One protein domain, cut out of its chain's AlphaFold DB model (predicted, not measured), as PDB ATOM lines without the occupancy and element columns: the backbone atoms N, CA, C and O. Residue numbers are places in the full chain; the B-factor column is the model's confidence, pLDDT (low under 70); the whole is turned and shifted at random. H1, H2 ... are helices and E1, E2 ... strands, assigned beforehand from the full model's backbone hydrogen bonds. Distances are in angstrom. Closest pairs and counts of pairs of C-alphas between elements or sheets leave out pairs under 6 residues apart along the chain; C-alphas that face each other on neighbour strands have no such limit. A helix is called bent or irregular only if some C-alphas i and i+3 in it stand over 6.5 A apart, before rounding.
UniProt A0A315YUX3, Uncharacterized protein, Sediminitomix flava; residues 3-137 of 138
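Overview. This is residues 3 to 137 of the 138 residues of an uncharacterized protein of Sediminitomix flava (UniProt A0A315YUX3). A strongly twisted sheet of four strands makes one end of an elongated domain, and the helical hairpin of H2 and H3 runs from it to the other end. H4 crosses over E3 and E4 and packs on H3, while H1 packs by E1 and on the first residues of H2. The printed part has 135 residues with four named helices and four named strands, in the order H1 E1 E2 E3 E4 H2 H3 H4; the sheet, E1 E2 E3 E4, is antiparallel, and the class is mixed, helices and strands. It is compact, with a radius of gyration of the C-alphas of 14.5 A and spans of 44 by 28 by 26 A.

Along the chain. Find C-alpha 43 at (159.697, 130.594, 77.974); from there E1, residues 43 to 49, runs 15.5 A. E2 is residues 52 to 57, 15.0 A long, E3 residues 63 to 66, and E4 residues 74 to 79. H2, residues 82 to 101, runs 29.2 A from C-alpha 82 at (147.210, 132.925, 81.288). H3, residues 109 to 123, is 20.4 A long. H4, residues 126 to 136, ends at (148.952, 146.101, 96.238) and is irregular: C-alphas 127 and 130 are 7.5 A apart. H1 is residues 11 to 20.

Arrangement. Start at the sheet, a meander, each strand the antiparallel neighbour of the one before. Look for N 46 and O 54 at 2.9 A between E1 and E2, N 64 and O 55 at 2.8 A between E2 and E3, and N 65 and O 76 at 3.0 A between E3 and E4. H4 is on the sheet at a height of 9.6 A, over E4 and, only just, over E3 with 3 C-alphas; it runs across the strands, at 77 degrees to E4 on the local plane. H2 stands at the sheet's level, only just, with a height of 3.7 A. H3 only grazes the sheet, with residues 119 to 123. H2 and H3, a helical hairpin, touch closest at the C-alphas of Ala 88 and Ser 119, 4.3 A, at a shallow tilt of 20 degrees, opposite ways. H3 and H4 touch at Ser 120 and Leu 129, C-alphas 4.9 A apart, at a steep tilt of 48 degrees. H1 is on the sheet, and residues 82 to 83 of H2 alone touch it, closest at the C-alphas of Ser 11 and Ile 82, 6.4 A. Every O i to N i+4 pair is within hydrogen-bond range in H1 and H3, against 13 of 16 in H2 and 4 of 7 in H4.

Size, cuts and confidence. The two C-alphas farthest apart, of Ser 41 and Glu 104, are 44.5 A apart. The printed part has no cut. The link from H1 to E1 is long; in it, residues 28 to 29 pair antiparallel with residues 48 to 49 of E1. The mean pLDDT of the printed part is 95.4, and no printed residue is under 70.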
ATOM      1  N   SER A   3     138.786 144.124  82.137       90.06
ATOM      2  CA  SER A   3     137.388 143.755  82.387       90.06
ATOM      3  C   SER A   3     136.580 143.377  81.133       90.06
ATOM      4  O   SER A   3     135.659 142.564  81.222       90.06
ATOM      5  N   HIS A   4     136.932 143.894  79.950       90.25
ATOM      6  CA  HIS A   4     136.250 143.575  78.684       90.25
ATOM      7  C   HIS A   4     136.793 142.326  77.974       90.25
ATOM      8  O   HIS A   4     136.173 141.838  77.024       90.25
ATOM      9  N   ILE A   5     137.938 141.809  78.418       92.38
ATOM     10  CA  ILE A   5     138.592 140.654  77.810       92.38
ATOM     11  C   ILE A   5     137.825 139.389  78.190       92.38
ATOM     12  O   ILE A   5     137.537 139.144  79.364       92.38
ATOM     13  N   LYS A   6     137.491 138.557  77.202       88.81
ATOM     14  CA  LYS A   6     136.858 137.258  77.456       88.81
ATOM     15  C   LYS A   6     137.916 136.165  77.554       88.81
ATOM     16  O   LYS A   6     138.743 136.018  76.660       88.81
ATOM     17  N   SER A   7     137.847 135.393  78.628       83.56
ATOM     18  CA  SER A   7     138.789 134.333  79.000       83.56
ATOM     19  C   SER A   7     138.442 132.957  78.414       83.56
ATOM     20  O   SER A   7     139.131 131.981  78.680       83.56
ATOM     21  N   ASP A   8     137.397 132.860  77.588       88.06
ATOM     22  CA  ASP A   8     136.968 131.630  76.907       88.06
ATOM     23  C   ASP A   8     137.732 131.346  75.597       88.06
ATOM     24  O   ASP A   8     137.425 130.390  74.881       88.06
ATOM     25  N   LYS A   9     138.729 132.177  75.280       91.06
ATOM     26  CA  LYS A   9     139.598 132.067  74.102       91.06
ATOM     27  C   LYS A   9     140.775 131.124  74.363       91.06
ATOM     28  O   LYS A   9     141.087 130.804  75.506       91.06
ATOM     29  N   SER A  10     141.459 130.701  73.299       93.19
ATOM     30  CA  SER A  10     142.750 130.020  73.461       93.19
ATOM     31  C   SER A  10     143.805 130.975  74.033       93.19
ATOM     32  O   SER A  10     143.717 132.183  73.809       93.19
ATOM     33  N   SER A  11     144.831 130.435  74.699       92.94
ATOM     34  CA  SER A  11     145.944 131.212  75.269       92.94
ATOM     35  C   SER A  11     146.547 132.189  74.256       92.94
ATOM     36  O   SER A  11     146.574 133.388  74.514       92.94
ATOM     37  N   ASP A  12     146.893 131.725  73.052       94.06
ATOM     38  CA  ASP A  12     147.469 132.572  71.997       94.06
ATOM     39  C   ASP A  12     146.552 133.728  71.578       94.06
ATOM     40  O   ASP A  12     147.013 134.829  71.285       94.06
ATOM     41  N   GLN A  13     145.239 133.483  71.505       95.62
ATOM     42  CA  GLN A  13     144.268 134.515  71.136       95.62
ATOM     43  C   GLN A  13     144.116 135.541  72.253       95.62
ATOM     44  O   GLN A  13     143.978 136.729  71.969       95.62
ATOM     45  N   LEU A  14     144.143 135.075  73.502       96.12
ATOM     46  CA  LEU A  14     144.060 135.914  74.684       96.12
ATOM     47  C   LEU A  14     145.296 136.815  74.802       96.12
ATOM     48  O   LEU A  14     145.145 138.025  74.916       96.12
ATOM     49  N   ILE A  15     146.502 136.253  74.683       96.38
ATOM     50  CA  ILE A  15     147.772 136.999  74.740       96.38
ATOM     51  C   ILE A  15     147.824 138.067  73.646       96.38
ATOM     52  O   ILE A  15     148.092 139.232  73.934       96.38
ATOM     53  N   ARG A  16     147.498 137.696  72.401       96.31
ATOM     54  CA  ARG A  16     147.470 138.647  71.280       96.31
ATOM     55  C   ARG A  16     146.494 139.788  71.518       96.31
ATOM     56  O   ARG A  16     146.849 140.931  71.286       96.31
ATOM     57  N   GLU A  17     145.288 139.497  71.999       97.00
ATOM     58  CA  GLU A  17     144.308 140.544  72.295       97.00
ATOM     59  C   GLU A  17     144.789 141.486  73.408       97.00
ATOM     60  O   GLU A  17     144.601 142.696  73.295       97.00
ATOM     61  N   LEU A  18     145.419 140.955  74.462       96.88
ATOM     62  CA  LEU A  18     145.980 141.764  75.548       96.88
ATOM     63  C   LEU A  18     147.060 142.727  75.030       96.88
ATOM     64  O   LEU A  18     147.044 143.903  75.394       96.88
ATOM     65  N   MET A  19     147.946 142.250  74.150       96.31
ATOM     66  CA  MET A  19     148.999 143.057  73.519       96.31
ATOM     67  C   MET A  19     148.432 144.071  72.513       96.31
ATOM     68  O   MET A  19     148.757 145.253  72.585       96.31
ATOM     69  N   ASP A  20     147.537 143.646  71.615       95.81
ATOM     70  CA  ASP A  20     146.917 144.507  70.594       95.81
ATOM     71  C   ASP A  20     146.165 145.691  71.227       95.81
ATOM     72  O   ASP A  20     146.111 146.792  70.667       95.81
ATOM     73  N   LEU A  21     145.576 145.469  72.405       95.94
ATOM     74  CA  LEU A  21     144.856 146.486  73.169       95.94
ATOM     75  C   LEU A  21     145.742 147.268  74.146       95.94
ATOM     76  O   LEU A  21     145.219 148.181  74.786       95.94
ATOM     77  N   ASN A  22     147.039 146.955  74.237       94.50
ATOM     78  CA  ASN A  22     147.988 147.524  75.202       94.50
ATOM     79  C   ASN A  22     147.400 147.520  76.624       94.50
ATOM     80  O   ASN A  22     147.241 148.567  77.253       94.50
ATOM     81  N   ILE A  23     146.955 146.349  77.087       97.19
ATOM     82  CA  ILE A  23     146.374 146.219  78.422       97.19
ATOM     83  C   ILE A  23     147.462 146.427  79.477       97.19
ATOM     84  O   ILE A  23     148.507 145.778  79.453       97.19
ATOM     85  N   GLU A  24     147.153 147.292  80.439       97.12
ATOM     86  CA  GLU A  24     147.966 147.568  81.617       97.12
ATOM     87  C   GLU A  24     147.080 147.471  82.861       97.12
ATOM     88  O   GLU A  24     145.947 147.963  82.865       97.12
ATOM     89  N   VAL A  25     147.575 146.817  83.911       97.06
ATOM     90  CA  VAL A  25     146.901 146.721  85.214       97.06
ATOM     91  C   VAL A  25     147.953 146.887  86.299       97.06
ATOM     92  O   VAL A  25     148.791 146.008  86.486       97.06
ATOM     93  N   GLY A  26     147.908 148.000  87.033       93.69
ATOM     94  CA  GLY A  26     148.929 148.328  88.029       93.69
ATOM     95  C   GLY A  26     150.324 148.367  87.404       93.69
ATOM     96  O   GLY A  26     150.577 149.179  86.523       93.69
ATOM     97  N   MET A  27     151.210 147.480  87.860       95.62
ATOM     98  CA  MET A  27     152.590 147.359  87.368       95.62
ATOM     99  C   MET A  27     152.744 146.355  86.212       95.62
ATOM    100  O   MET A  27     153.852 146.166  85.714       95.62
ATOM    101  N   VAL A  28     151.659 145.688  85.804       98.12
ATOM    102  CA  VAL A  28     151.657 144.716  84.705       98.12
ATOM    103  C   VAL A  28     151.389 145.421  83.382       98.12
ATOM    104  O   VAL A  28     150.348 146.058  83.226       98.12
ATOM    105  N   GLU A  29     152.274 145.212  82.413       98.12
ATOM    106  CA  GLU A  29     152.110 145.613  81.013       98.12
ATOM    107  C   GLU A  29     152.139 144.364  80.120       98.12
ATOM    108  O   GLU A  29     153.099 143.593  80.164       98.12
ATOM    109  N   PHE A  30     151.124 144.160  79.273       97.94
ATOM    110  CA  PHE A  30     151.158 143.114  78.243       97.94
ATOM    111  C   PHE A  30     151.834 143.639  76.975       97.94
ATOM    112  O   PHE A  30     151.305 144.516  76.293       97.94
ATOM    113  N   THR A  31     153.008 143.099  76.646       96.75
ATOM    114  CA  THR A  31     153.842 143.612  75.553       96.75
ATOM    115  C   THR A  31     154.807 142.564  75.001       96.75
ATOM    116  O   THR A  31     155.283 141.689  75.724       96.75
ATOM    117  N   ASP A  32     155.129 142.684  73.712       93.75
ATOM    118  CA  ASP A  32     156.140 141.902  72.995       93.75
ATOM    119  C   ASP A  32     157.448 142.684  72.762       93.75
ATOM    120  O   ASP A  32     158.321 142.230  72.018       93.75
ATOM    121  N   LYS A  33     157.604 143.856  73.401       92.62
ATOM    122  CA  LYS A  33     158.829 144.667  73.329       92.62
ATOM    123  C   LYS A  33     160.057 143.816  73.652       92.62
ATOM    124  O   LYS A  33     160.071 143.092  74.646       92.62
ATOM    125  N   GLU A  34     161.098 143.936  72.832       88.56
ATOM    126  CA  GLU A  34     162.354 143.216  73.052       88.56
ATOM    127  C   GLU A  34     163.022 143.658  74.363       88.56
ATOM    128  O   GLU A  34     163.248 144.850  74.584       88.56
ATOM    129  N   ASP A  35     163.375 142.688  75.210       90.12
ATOM    130  CA  ASP A  35     164.197 142.921  76.397       90.12
ATOM    131  C   ASP A  35     165.690 142.978  76.042       90.12
ATOM    132  O   ASP A  35     166.142 142.469  75.010       90.12
ATOM    133  N   LEU A  36     166.491 143.577  76.931       87.56
ATOM    134  CA  LEU A  36     167.949 143.669  76.766       87.56
ATOM    135  C   LEU A  36     168.615 142.291  76.682       87.56
ATOM    136  O   LEU A  36     169.565 142.095  75.918       87.56
ATOM    137  N   LEU A  37     168.126 141.349  77.487       90.50
ATOM    138  CA  LEU A  37     168.585 139.971  77.515       90.50
ATOM    139  C   LEU A  37     167.529 139.072  76.880       90.50
ATOM    140  O   LEU A  37     166.334 139.223  77.103       90.50
ATOM    141  N   ARG A  38     167.983 138.113  76.072       91.12
ATOM    142  CA  ARG A  38     167.075 137.179  75.406       91.12
ATOM    143  C   ARG A  38     166.574 136.130  76.386       91.12
ATOM    144  O   ARG A  38     167.381 135.451  77.020       91.12
ATOM    145  N   LEU A  39     165.259 135.948  76.405       94.44
ATOM    146  CA  LEU A  39     164.611 134.857  77.118       94.44
ATOM    147  C   LEU A  39     165.000 133.497  76.496       94.44
ATOM    148  O   LEU A  39     165.056 133.381  75.264       94.44
ATOM    149  N   PRO A  40     165.283 132.461  77.303       95.06
ATOM    150  CA  PRO A  40     165.431 131.094  76.819       95.06
ATOM    151  C   PRO A  40     164.183 130.623  76.070       95.06
ATOM    152  O   PRO A  40     163.065 130.992  76.411       95.06
ATOM    153  N   SER A  41     164.358 129.726  75.099       95.50
ATOM    154  CA  SER A  41     163.247 129.191  74.298       95.50
ATOM    155  C   SER A  41     162.262 128.313  75.077       95.50
ATOM    156  O   SER A  41     161.297 127.854  74.484       95.50
ATOM    157  N   SER A  42     162.537 128.011  76.351       96.75
ATOM    158  CA  SER A  42     161.605 127.343  77.270       96.75
ATOM    159  C   SER A  42     160.523 128.284  77.801       96.75
ATOM    160  O   SER A  42     159.601 127.829  78.469       96.75
ATOM    161  N   PHE A  43     160.634 129.583  77.521       97.31
ATOM    162  CA  PHE A  43     159.697 130.594  77.974       97.31
ATOM    163  C   PHE A  43     159.143 131.395  76.797       97.31
ATOM    164  O   PHE A  43     159.870 131.758  75.871       97.31
ATOM    165  N   GLU A  44     157.859 131.720  76.872       96.50
ATOM    166  CA  GLU A  44     157.186 132.639  75.961       96.50
ATOM    167  C   GLU A  44     156.877 133.941  76.700       96.50
ATOM    168  O   GLU A  44     156.125 133.941  77.674       96.50
ATOM    169  N   LYS A  45     157.460 135.061  76.260       96.69
ATOM    170  CA  LYS A  45     157.171 136.371  76.853       96.69
ATOM    171  C   LYS A  45     155.710 136.750  76.612       96.69
ATOM    172  O   LYS A  45     155.228 136.681  75.485       96.69
ATOM    173  N   ILE A  46     155.048 137.225  77.663       97.81
ATOM    174  CA  ILE A  46     153.686 137.772  77.591       97.81
ATOM    175  C   ILE A  46     153.604 139.239  78.020       97.81
ATOM    176  O   ILE A  46     152.592 139.892  77.765       97.81
ATOM    177  N   GLY A  47     154.642 139.766  78.671       97.50
ATOM    178  CA  GLY A  47     154.658 141.140  79.146       97.50
ATOM    179  C   GLY A  47     155.768 141.418  80.145       97.50
ATOM    180  O   GLY A  47     156.763 140.693  80.209       97.50
ATOM    181  N   ASN A  48     155.569 142.459  80.943       97.56
ATOM    182  CA  ASN A  48     156.479 142.893  81.987       97.56
ATOM    183  C   ASN A  48     155.711 143.199  83.282       97.56
ATOM    184  O   ASN A  48     154.545 143.595  83.251       97.56
ATOM    185  N   PHE A  49     156.377 142.998  84.416       97.12
ATOM    186  CA  PHE A  49     155.995 143.544  85.712       97.12
ATOM    187  C   PHE A  49     157.087 144.536  86.111       97.12
ATOM    188  O   PHE A  49     158.210 144.134  86.406       97.12
ATOM    189  N   GLU A  50     156.783 145.832  86.048       94.19
ATOM    190  CA  GLU A  50     157.803 146.888  86.050       94.19
ATOM    191  C   GLU A  50     158.933 146.600  85.036       94.19
ATOM    192  O   GLU A  50     158.720 146.685  83.827       94.19
ATOM    193  N   LEU A  51     160.137 146.266  85.516       93.62
ATOM    194  CA  LEU A  51     161.288 145.897  84.688       93.62
ATOM    195  C   LEU A  51     161.384 144.388  84.445       93.62
ATOM    196  O   LEU A  51     161.966 143.979  83.443       93.62
ATOM    197  N   ASP A  52     160.819 143.571  85.334       96.62
ATOM    198  CA  ASP A  52     160.905 142.115  85.274       96.62
ATOM    199  C   ASP A  52     159.989 141.545  84.187       96.62
ATOM    200  O   ASP A  52     159.027 142.172  83.736       96.62
ATOM    201  N   ILE A  53     160.319 140.350  83.709       97.81
ATOM    202  CA  ILE A  53     159.672 139.753  82.540       97.81
ATOM    203  C   ILE A  53     158.553 138.831  83.013       97.81
ATOM    204  O   ILE A  53     158.777 137.922  83.813       97.81
ATOM    205  N   LEU A  54     157.349 139.018  82.477       98.19
ATOM    206  CA  LEU A  54     156.268 138.048  82.609       98.19
ATOM    207  C   LEU A  54     156.312 137.094  81.422       98.19
ATOM    208  O   LEU A  54     156.299 137.513  80.259       98.19
ATOM    209  N   ALA A  55     156.336 135.802  81.719       98.12
ATOM    210  CA  ALA A  55     156.422 134.764  80.708       98.12
ATOM    211  C   ALA A  55     155.564 133.548  81.057       98.12
ATOM    212  O   ALA A  55     155.203 133.330  82.213       98.12
ATOM    213  N   ILE A  56     155.266 132.744  80.044       98.25
ATOM    214  CA  ILE A  56     154.717 131.401  80.190       98.25
ATOM    215  C   ILE A  56     155.873 130.410  80.101       98.25
ATOM    216  O   ILE A  56     156.627 130.420  79.129       98.25
ATOM    217  N   ASP A  57     156.012 129.554  81.108       97.81
ATOM    218  CA  ASP A  57     156.837 128.351  81.009       97.81
ATOM    219  C   ASP A  57     156.136 127.352  80.083       97.81
ATOM    220  O   ASP A  57     155.047 126.872  80.393       97.81
ATOM    221  N   ILE A  58     156.745 127.051  78.936       96.00
ATOM    222  CA  ILE A  58     156.124 126.247  77.874       96.00
ATOM    223  C   ILE A  58     155.870 124.805  78.335       96.00
ATOM    224  O   ILE A  58     154.901 124.186  77.898       96.00
ATOM    225  N   ASP A  59     156.711 124.266  79.221       95.56
ATOM    226  CA  ASP A  59     156.585 122.876  79.669       95.56
ATOM    227  C   ASP A  59     155.456 122.705  80.697       95.56
ATOM    228  O   ASP A  59     154.821 121.648  80.753       95.56
ATOM    229  N   SER A  60     155.220 123.723  81.529       96.19
ATOM    230  CA  SER A  60     154.248 123.668  82.630       96.19
ATOM    231  C   SER A  60     152.986 124.508  82.411       96.19
ATOM    232  O   SER A  60     152.047 124.386  83.194       96.19
ATOM    233  N   GLU A  61     152.967 125.348  81.375       96.31
ATOM    234  CA  GLU A  61     151.954 126.373  81.071       96.31
ATOM    235  C   GLU A  61     151.765 127.440  82.170       96.31
ATOM    236  O   GLU A  61     150.884 128.301  82.070       96.31
ATOM    237  N   LEU A  62     152.611 127.429  83.206       98.12
ATOM    238  CA  LEU A  62     152.558 128.382  84.308       98.12
ATOM    239  C   LEU A  62     152.947 129.781  83.836       98.12
ATOM    240  O   LEU A  62     153.924 129.956  83.110       98.12
ATOM    241  N   VAL A  63     152.252 130.791  84.358       98.62
ATOM    242  CA  VAL A  63     152.715 132.177  84.259       98.62
ATOM    243  C   VAL A  63     153.728 132.421  85.369       98.62
ATOM    244  O   VAL A  63     153.450 132.170  86.548       98.62
ATOM    245  N   VAL A  64     154.901 132.916  84.998       98.44
ATOM    246  CA  VAL A  64     156.041 133.149  85.884       98.44
ATOM    247  C   VAL A  64     156.598 134.556  85.704       98.44
ATOM    248  O   VAL A  64     156.444 135.173  84.651       98.44
ATOM    249  N   MET A  65     157.262 135.041  86.750       98.19
ATOM    250  CA  MET A  65     158.047 136.271  86.721       98.19
ATOM    251  C   MET A  65     159.531 135.911  86.670       98.19
ATOM    252  O   MET A  65     160.003 135.105  87.479       98.19
ATOM    253  N   ILE A  66     160.248 136.482  85.710       98.00
ATOM    254  CA  ILE A  66     161.662 136.230  85.430       98.00
ATOM    255  C   ILE A  66     162.441 137.522  85.674       98.00
ATOM    256  O   ILE A  66     162.031 138.592  85.229       98.00
ATOM    257  N   ASP A  67     163.570 137.397  86.365       96.81
ATOM    258  CA  ASP A  67     164.481 138.509  86.660       96.81
ATOM    259  C   ASP A  67     165.033 139.085  85.345       96.81
ATOM    260  O   ASP A  67     165.616 138.362  84.531       96.81
ATOM    261  N   HIS A  68     164.853 140.390  85.126       94.44
ATOM    262  CA  HIS A  68     165.285 141.053  83.890       94.44
ATOM    263  C   HIS A  68     166.802 140.999  83.648       94.44
ATOM    264  O   HIS A  68     167.244 141.043  82.497       94.44
ATOM    265  N   ASP A  69     167.599 140.864  84.712       95.50
ATOM    266  CA  ASP A  69     169.055 140.730  84.656       95.50
ATOM    267  C   ASP A  69     169.508 139.257  84.599       95.50
ATOM    268  O   ASP A  69     170.684 138.971  84.338       95.50
ATOM    269  N   LYS A  70     168.596 138.302  84.833       95.31
ATOM    270  CA  LYS A  70     168.848 136.851  84.796       95.31
ATOM    271  C   LYS A  70     167.703 136.121  84.077       95.31
ATOM    272  O   LYS A  70     166.840 135.542  84.737       95.31
ATOM    273  N   PRO A  71     167.706 136.074  82.731       90.56
ATOM    274  CA  PRO A  71     166.574 135.582  81.938       90.56
ATOM    275  C   PRO A  71     166.311 134.068  82.077       90.56
ATOM    276  O   PRO A  71     165.353 133.555  81.508       90.56
ATOM    277  N   ASP A  72     167.157 133.335  82.803       93.06
ATOM    278  CA  ASP A  72     167.001 131.923  83.164       93.06
ATOM    279  C   ASP A  72     166.566 131.704  84.629       93.06
ATOM    280  O   ASP A  72     166.408 130.560  85.063       93.06
ATOM    281  N   PHE A  73     166.354 132.776  85.397       96.50
ATOM    282  CA  PHE A  73     165.969 132.722  86.802       96.50
ATOM    283  C   PHE A  73     164.503 133.119  87.005       96.50
ATOM    284  O   PHE A  73     164.125 134.283  86.885       96.50
ATOM    285  N   ILE A  74     163.681 132.140  87.389       97.31
ATOM    286  CA  ILE A  74     162.300 132.376  87.822       97.31
ATOM    287  C   ILE A  74     162.322 132.954  89.241       97.31
ATOM    288  O   ILE A  74     162.717 132.272  90.189       97.31
ATOM    289  N   MET A  75     161.845 134.187  89.391       97.19
ATOM    290  CA  MET A  75     161.676 134.847  90.688       97.19
ATOM    291  C   MET A  75     160.495 134.263  91.462       97.19
ATOM    292  O   MET A  75     160.566 134.096  92.678       97.19
ATOM    293  N   GLY A  76     159.418 133.922  90.754       96.81
ATOM    294  CA  GLY A  76     158.243 133.317  91.360       96.81
ATOM    295  C   GLY A  76     157.147 132.979  90.354       96.81
ATOM    296  O   GLY A  76     157.188 133.366  89.186       96.81
ATOM    297  N   LYS A  77     156.152 132.232  90.833       97.62
ATOM    298  CA  LYS A  77     154.969 131.841  90.060       97.62
ATOM    299  C   LYS A  77     153.860 132.876  90.229       97.62
ATOM    300  O   LYS A  77     153.597 133.298  91.351       97.62
ATOM    301  N   VAL A  78     153.187 133.219  89.136       98.38
ATOM    302  CA  VAL A  78     152.183 134.296  89.061       98.38
ATOM    303  C   VAL A  78     150.766 133.748  88.864       98.38
ATOM    304  O   VAL A  78     149.823 134.207  89.511       98.38
ATOM    305  N   ALA A  79     150.614 132.710  88.035       98.56
ATOM    306  CA  ALA A  79     149.367 131.958  87.889       98.56
ATOM    307  C   ALA A  79     149.610 130.554  87.309       98.56
ATOM    308  O   ALA A  79     150.676 130.263  86.767       98.56
ATOM    309  N   GLN A  80     148.602 129.689  87.391       98.00
ATOM    310  CA  GLN A  80     148.595 128.349  86.790       98.00
ATOM    311  C   GLN A  80     148.518 128.370  85.257       98.00
ATOM    312  O   GLN A  80     148.943 127.420  84.618       98.00
ATOM    313  N   ASN A  81     147.949 129.427  84.675       97.62
ATOM    314  CA  ASN A  81     147.919 129.692  83.234       97.62
ATOM    315  C   ASN A  81     147.463 131.136  82.973       97.62
ATOM    316  O   ASN A  81     147.003 131.840  83.880       97.62
ATOM    317  N   ILE A  82     147.563 131.566  81.713       97.81
ATOM    318  CA  ILE A  82     147.210 132.925  81.288       97.81
ATOM    319  C   ILE A  82     145.740 133.274  81.542       97.81
ATOM    320  O   ILE A  82     145.429 134.396  81.935       97.81
ATOM    321  N   THR A  83     144.830 132.314  81.387       97.56
ATOM    322  CA  THR A  83     143.399 132.521  81.622       97.56
ATOM    323  C   THR A  83     143.137 132.890  83.079       97.56
ATOM    324  O   THR A  83     142.460 133.877  83.364       97.56
ATOM    325  N   GLN A  84     143.719 132.134  84.010       98.00
ATOM    326  CA  GLN A  84     143.608 132.402  85.442       98.00
ATOM    327  C   GLN A  84     144.308 133.703  85.837       98.00
ATOM    328  O   GLN A  84     143.782 134.433  86.675       98.00
ATOM    329  N   PHE A  85     145.439 134.034  85.207       98.19
ATOM    330  CA  PHE A  85     146.114 135.311  85.434       98.19
ATOM    331  C   PHE A  85     145.222 136.504  85.064       98.19
ATOM    332  O   PHE A  85     145.021 137.404  85.875       98.19
ATOM    333  N   VAL A  86     144.613 136.477  83.875       97.88
ATOM    334  CA  VAL A  86     143.706 137.537  83.406       97.88
ATOM    335  C   VAL A  86     142.499 137.694  84.330       97.88
ATOM    336  O   VAL A  86     142.140 138.813  84.687       97.88
ATOM    337  N   GLU A  87     141.881 136.591  84.759       98.00
ATOM    338  CA  GLU A  87     140.749 136.647  85.693       98.00
ATOM    339  C   GLU A  87     141.149 137.189  87.073       98.00
ATOM    340  O   GLU A  87     140.397 137.958  87.675       98.00
ATOM    341  N   ALA A  88     142.341 136.847  87.564       98.25
ATOM    342  CA  ALA A  88     142.860 137.379  88.820       98.25
ATOM    343  C   ALA A  88     143.150 138.889  88.733       98.25
ATOM    344  O   ALA A  88     142.839 139.628  89.673       98.25
ATOM    345  N   LEU A  89     143.681 139.361  87.599       98.19
ATOM    346  CA  LEU A  89     143.946 140.781  87.347       98.19
ATOM    347  C   LEU A  89     142.673 141.621  87.215       98.19
ATOM    348  O   LEU A  89     142.681 142.776  87.624       98.19
ATOM    349  N   LYS A  90     141.559 141.067  86.720       97.94
ATOM    350  CA  LYS A  90     140.272 141.791  86.688       97.94
ATOM    351  C   LYS A  90     139.805 142.228  88.074       97.94
ATOM    352  O   LYS A  90     139.209 143.292  88.208       97.94
ATOM    353  N   LEU A  91     140.067 141.423  89.107       97.44
ATOM    354  CA  LEU A  91     139.753 141.812  90.484       97.44
ATOM    355  C   LEU A  91     140.640 142.959  90.973       97.44
ATOM    356  O   LEU A  91     140.162 143.818  91.707       97.44
ATOM    357  N   ILE A  92     141.907 142.966  90.560       97.31
ATOM    358  CA  ILE A  92     142.861 144.021  90.902       97.31
ATOM    359  C   ILE A  92     142.487 145.327  90.183       97.31
ATOM    360  O   ILE A  92     142.398 146.359  90.839       97.31
ATOM    361  N   GLU A  93     142.177 145.282  88.878       96.69
ATOM    362  CA  GLU A  93     141.681 146.445  88.115       96.69
ATOM    363  C   GLU A  93     140.418 147.023  88.767       96.69
ATOM    364  O   GLU A  93     140.367 148.217  89.045       96.69
ATOM    365  N   ALA A  94     139.445 146.173  89.116       96.31
ATOM    366  CA  ALA A  94     138.226 146.614  89.791       96.31
ATOM    367  C   ALA A  94     138.504 147.264  91.158       96.31
ATOM    368  O   ALA A  94     137.859 148.246  91.520       96.31
ATOM    369  N   PHE A  95     139.465 146.741  91.926       96.50
ATOM    370  CA  PHE A  95     139.867 147.354  93.191       96.50
ATOM    371  C   PHE A  95     140.524 148.723  92.986       96.50
ATOM    372  O   PHE A  95     140.218 149.657  93.728       96.50
ATOM    373  N   PHE A  96     141.386 148.870  91.975       95.00
ATOM    374  CA  PHE A  96     141.975 150.166  91.634       95.00
ATOM    375  C   PHE A  96     140.915 151.176  91.198       95.00
ATOM    376  O   PHE A  96     140.932 152.299  91.690       95.00
ATOM    377  N   GLU A  97     139.957 150.778  90.358       94.56
ATOM    378  CA  GLU A  97     138.840 151.639  89.952       94.56
ATOM    379  C   GLU A  97     138.028 152.122  91.162       94.56
ATOM    380  O   GLU A  97     137.763 153.315  91.288       94.56
ATOM    381  N   MET A  98     137.694 151.223  92.095       94.44
ATOM    382  CA  MET A  98     136.999 151.594  93.334       94.44
ATOM    383  C   MET A  98     137.835 152.540  94.206       94.44
ATOM    384  O   MET A  98     137.305 153.495  94.767       94.44
ATOM    385  N   SER A  99     139.142 152.299  94.297       92.81
ATOM    386  CA  SER A  99     140.057 153.111  95.110       92.81
ATOM    387  C   SER A  99     140.294 154.508  94.529       92.81
ATOM    388  O   SER A  99     140.676 155.411  95.259       92.81
ATOM    389  N   MET A 100     140.054 154.714  93.230       91.25
ATOM    390  CA  MET A 100     140.075 156.051  92.622       91.25
ATOM    391  C   MET A 100     138.874 156.912  93.036       91.25
ATOM    392  O   MET A 100     138.932 158.136  92.926       91.25
ATOM    393  N   GLU A 101     137.772 156.286  93.456       92.31
ATOM    394  CA  GLU A 101     136.582 156.976  93.966       92.31
ATOM    395  C   GLU A 101     136.621 157.146  95.493       92.31
ATOM    396  O   GLU A 101     136.017 158.085  96.018       92.31
ATOM    397  N   ASP A 102     137.335 156.259  96.189       92.25
ATOM    398  CA  ASP A 102     137.491 156.234  97.643       92.25
ATOM    399  C   ASP A 102     138.965 156.046  98.040       92.25
ATOM    400  O   ASP A 102     139.462 154.924  98.162       92.25
ATOM    401  N   ASP A 103     139.657 157.165  98.276       84.06
ATOM    402  CA  ASP A 103     141.074 157.187  98.663       84.06
ATOM    403  C   ASP A 103     141.351 156.408  99.971       84.06
ATOM    404  O   ASP A 103     142.479 155.963 100.196       84.06
ATOM    405  N   GLU A 104     140.352 156.228 100.848       91.31
ATOM    406  CA  GLU A 104     140.520 155.472 102.097       91.31
ATOM    407  C   GLU A 104     140.631 153.963 101.839       91.31
ATOM    408  O   GLU A 104     141.300 153.257 102.598       91.31
ATOM    409  N   LEU A 105     140.044 153.468 100.744       89.25
ATOM    410  CA  LEU A 105     140.039 152.047 100.405       89.25
ATOM    411  C   LEU A 105     141.450 151.519 100.113       89.25
ATOM    412  O   LEU A 105     141.782 150.403 100.508       89.25
ATOM    413  N   TYR A 106     142.301 152.330  99.479       85.69
ATOM    414  CA  TYR A 106     143.695 151.961  99.213       85.69
ATOM    415  C   TYR A 106     144.555 151.933 100.488       85.69
ATOM    416  O   TYR A 106     145.606 151.301 100.523       85.69
ATOM    417  N   ALA A 107     144.113 152.603 101.557       88.56
ATOM    418  CA  ALA A 107     144.753 152.549 102.869       88.56
ATOM    419  C   ALA A 107     144.200 151.418 103.761       88.56
ATOM    420  O   ALA A 107     144.759 151.154 104.831       88.56
ATOM    421  N   ASP A 108     143.123 150.744 103.346       94.50
ATOM    422  CA  ASP A 108     142.525 149.625 104.070       94.50
ATOM    423  C   ASP A 108     143.233 148.306 103.716       94.50
ATOM    424  O   ASP A 108     142.888 147.599 102.765       94.50
ATOM    425  N   GLU A 109     144.225 147.942 104.532       95.31
ATOM    426  CA  GLU A 109     144.954 146.675 104.397       95.31
ATOM    427  C   GLU A 109     144.028 145.446 104.442       95.31
ATOM    428  O   GLU A 109     144.288 144.453 103.760       95.31
ATOM    429  N   GLU A 110     142.920 145.480 105.195       96.38
ATOM    430  CA  GLU A 110     141.978 144.357 105.240       96.38
ATOM    431  C   GLU A 110     141.246 144.203 103.901       96.38
ATOM    432  O   GLU A 110     141.057 143.080 103.417       96.38
ATOM    433  N   ALA A 111     140.848 145.317 103.282       95.94
ATOM    434  CA  ALA A 111     140.268 145.319 101.943       95.94
ATOM    435  C   ALA A 111     141.275 144.817 100.900       95.94
ATOM    436  O   ALA A 111     140.935 143.922 100.118       95.94
ATOM    437  N   MET A 112     142.520 145.300 100.945       96.50
ATOM    438  CA  MET A 112     143.580 144.845 100.042       96.50
ATOM    439  C   MET A 112     143.820 143.336 100.179       96.50
ATOM    440  O   MET A 112     143.734 142.612  99.188       96.50
ATOM    441  N   ARG A 113     143.982 142.815 101.405       97.00
ATOM    442  CA  ARG A 113     144.180 141.372 101.649       97.00
ATOM    443  C   ARG A 113     143.025 140.510 101.151       97.00
ATOM    444  O   ARG A 113     143.248 139.383 100.703       97.00
ATOM    445  N   LYS A 114     141.781 141.002 101.217       97.25
ATOM    446  CA  LYS A 114     140.619 140.293 100.648       97.25
ATOM    447  C   LYS A 114     140.736 140.168  99.133       97.25
ATOM    448  O   LYS A 114     140.418 139.107  98.594       97.25
ATOM    449  N   VAL A 115     141.186 141.226  98.457       97.75
ATOM    450  CA  VAL A 115     141.389 141.213  97.006       97.75
ATOM    451  C   VAL A 115     142.560 140.310  96.639       97.75
ATOM    452  O   VAL A 115     142.357 139.405  95.831       97.75
ATOM    453  N   THR A 116     143.729 140.452  97.274       97.62
ATOM    454  CA  THR A 116     144.909 139.628  96.949       97.62
ATOM    455  C   THR A 116     144.657 138.147  97.197       97.62
ATOM    456  O   THR A 116     144.937 137.324  96.325       97.62
ATOM    457  N   SER A 117     144.007 137.794  98.311       97.62
ATOM    458  CA  SER A 117     143.627 136.405  98.610       97.62
ATOM    459  C   SER A 117     142.688 135.825  97.552       97.62
ATOM    460  O   SER A 117     142.837 134.676  97.131       97.62
ATOM    461  N   LYS A 118     141.711 136.614  97.089       98.19
ATOM    462  CA  LYS A 118     140.760 136.166  96.067       98.19
ATOM    463  C   LYS A 118     141.420 136.044  94.692       98.19
ATOM    464  O   LYS A 118     141.184 135.049  94.011       98.19
ATOM    465  N   SER A 119     142.262 137.002  94.310       98.31
ATOM    466  CA  SER A 119     143.057 136.941  93.080       98.31
ATOM    467  C   SER A 119     143.997 135.735  93.087       98.31
ATOM    468  O   SER A 119     143.993 134.971  92.128       98.31
ATOM    469  N   SER A 120     144.691 135.473  94.197       98.06
ATOM    470  CA  SER A 120     145.531 134.282  94.373       98.06
ATOM    471  C   SER A 120     144.735 132.985  94.233       98.06
ATOM    472  O   SER A 120     145.152 132.066  93.531       98.06
ATOM    473  N   SER A 121     143.549 132.910  94.848       98.31
ATOM    474  CA  SER A 121     142.667 131.744  94.733       98.31
ATOM    475  C   SER A 121     142.252 131.468  93.281       98.31
ATOM    476  O   SER A 121     142.236 130.311  92.866       98.31
ATOM    477  N   ILE A 122     141.984 132.513  92.489       98.12
ATOM    478  CA  ILE A 122     141.702 132.385  91.049       98.12
ATOM    479  C   ILE A 122     142.954 131.957  90.279       98.12
ATOM    480  O   ILE A 122     142.871 131.075  89.420       98.12
ATOM    481  N   ALA A 123     144.101 132.554  90.599       97.62
ATOM    482  CA  ALA A 123     145.375 132.319  89.928       97.62
ATOM    483  C   ALA A 123     145.876 130.880  90.078       97.62
ATOM    484  O   ALA A 123     146.530 130.364  89.175       97.62
ATOM    485  N   GLY A 124     145.557 130.231  91.198       94.88
ATOM    486  CA  GLY A 124     145.971 128.856  91.457       94.88
ATOM    487  C   GLY A 124     146.190 128.481  92.916       94.88
ATOM    488  O   GLY A 124     146.836 127.462  93.144       94.88
ATOM    489  N   ASP A 125     145.657 129.267  93.861       92.94
ATOM    490  CA  ASP A 125     145.758 129.112  95.323       92.94
ATOM    491  C   ASP A 125     146.971 129.835  95.957       92.94
ATOM    492  O   ASP A 125     147.538 130.755  95.370       92.94
ATOM    493  N   GLN A 126     147.310 129.494  97.201       91.69
ATOM    494  CA  GLN A 126     148.216 130.228  98.089       91.69
ATOM    495  C   GLN A 126     149.639 130.448  97.546       91.69
ATOM    496  O   GLN A 126     150.273 131.445  97.895       91.69
ATOM    497  N   ASP A 127     150.140 129.557  96.685       94.38
ATOM    498  CA  ASP A 127     151.489 129.648  96.100       94.38
ATOM    499  C   ASP A 127     151.698 130.921  95.257       94.38
ATOM    500  O   ASP A 127     152.835 131.315  94.995       94.38
ATOM    501  N   TYR A 128     150.608 131.571  94.845       97.25
ATOM    502  CA  TYR A 128     150.608 132.744  93.971       97.25
ATOM    503  C   TYR A 128     150.391 134.063  94.725       97.25
ATOM    504  O   TYR A 128     150.498 135.130  94.124       97.25
ATOM    505  N   LEU A 129     150.109 134.014  96.034       97.75
ATOM    506  CA  LEU A 129     149.661 135.180  96.805       97.75
ATOM    507  C   LEU A 129     150.699 136.300  96.824       97.75
ATOM    508  O   LEU A 129     150.337 137.464  96.699       97.75
ATOM    509  N   TRP A 130     151.980 135.939  96.918       97.25
ATOM    510  CA  TRP A 130     153.096 136.883  96.996       97.25
ATOM    511  C   TRP A 130     153.082 137.916  95.856       97.25
ATOM    512  O   TRP A 130     153.407 139.077  96.081       97.25
ATOM    513  N   PHE A 131     152.678 137.507  94.647       98.06
ATOM    514  CA  PHE A 131     152.614 138.390  93.485       98.06
ATOM    515  C   PHE A 131     151.485 139.418  93.635       98.06
ATOM    516  O   PHE A 131     151.663 140.599  93.348       98.06
ATOM    517  N   TYR A 132     150.322 138.983  94.122       97.88
ATOM    518  CA  TYR A 132     149.170 139.864  94.319       97.88
ATOM    519  C   TYR A 132     149.349 140.789  95.526       97.88
ATOM    520  O   TYR A 132     148.926 141.939  95.466       97.88
ATOM    521  N   ASP A 133     150.012 140.320  96.586       96.75
ATOM    522  CA  ASP A 133     150.437 141.169  97.704       96.75
ATOM    523  C   ASP A 133     151.410 142.254  97.217       96.75
ATOM    524  O   ASP A 133     151.205 143.429  97.511       96.75
ATOM    525  N   MET A 134     152.382 141.902  96.366       95.38
ATOM    526  CA  MET A 134     153.301 142.868  95.750       95.38
ATOM    527  C   MET A 134     152.573 143.910  94.887       95.38
ATOM    528  O   MET A 134     152.862 145.099  94.994       95.38
ATOM    529  N   MET A 135     151.584 143.490  94.089       94.75
ATOM    530  CA  MET A 135     150.749 144.382  93.270       94.75
ATOM    531  C   MET A 135     150.010 145.458  94.083       94.75
ATOM    532  O   MET A 135     149.760 146.542  93.555       94.75
ATOM    533  N   LEU A 136     149.639 145.164  95.336       93.94
ATOM    534  CA  LEU A 136     148.952 146.101  96.238       93.94
ATOM    535  C   LEU A 136     149.860 146.673  97.344       93.94
ATOM    536  O   LEU A 136     149.386 147.442  98.172       93.94
ATOM    537  N   GLY A 137     151.154 146.339  97.356       90.81
ATOM    538  CA  GLY A 137     152.120 146.868  98.324       90.81
ATOM    539  C   GLY A 137     151.925 146.384  99.769       90.81
ATOM    540  O   GLY A 137     152.175 147.159 100.694       90.81
TER     541      GLY A 137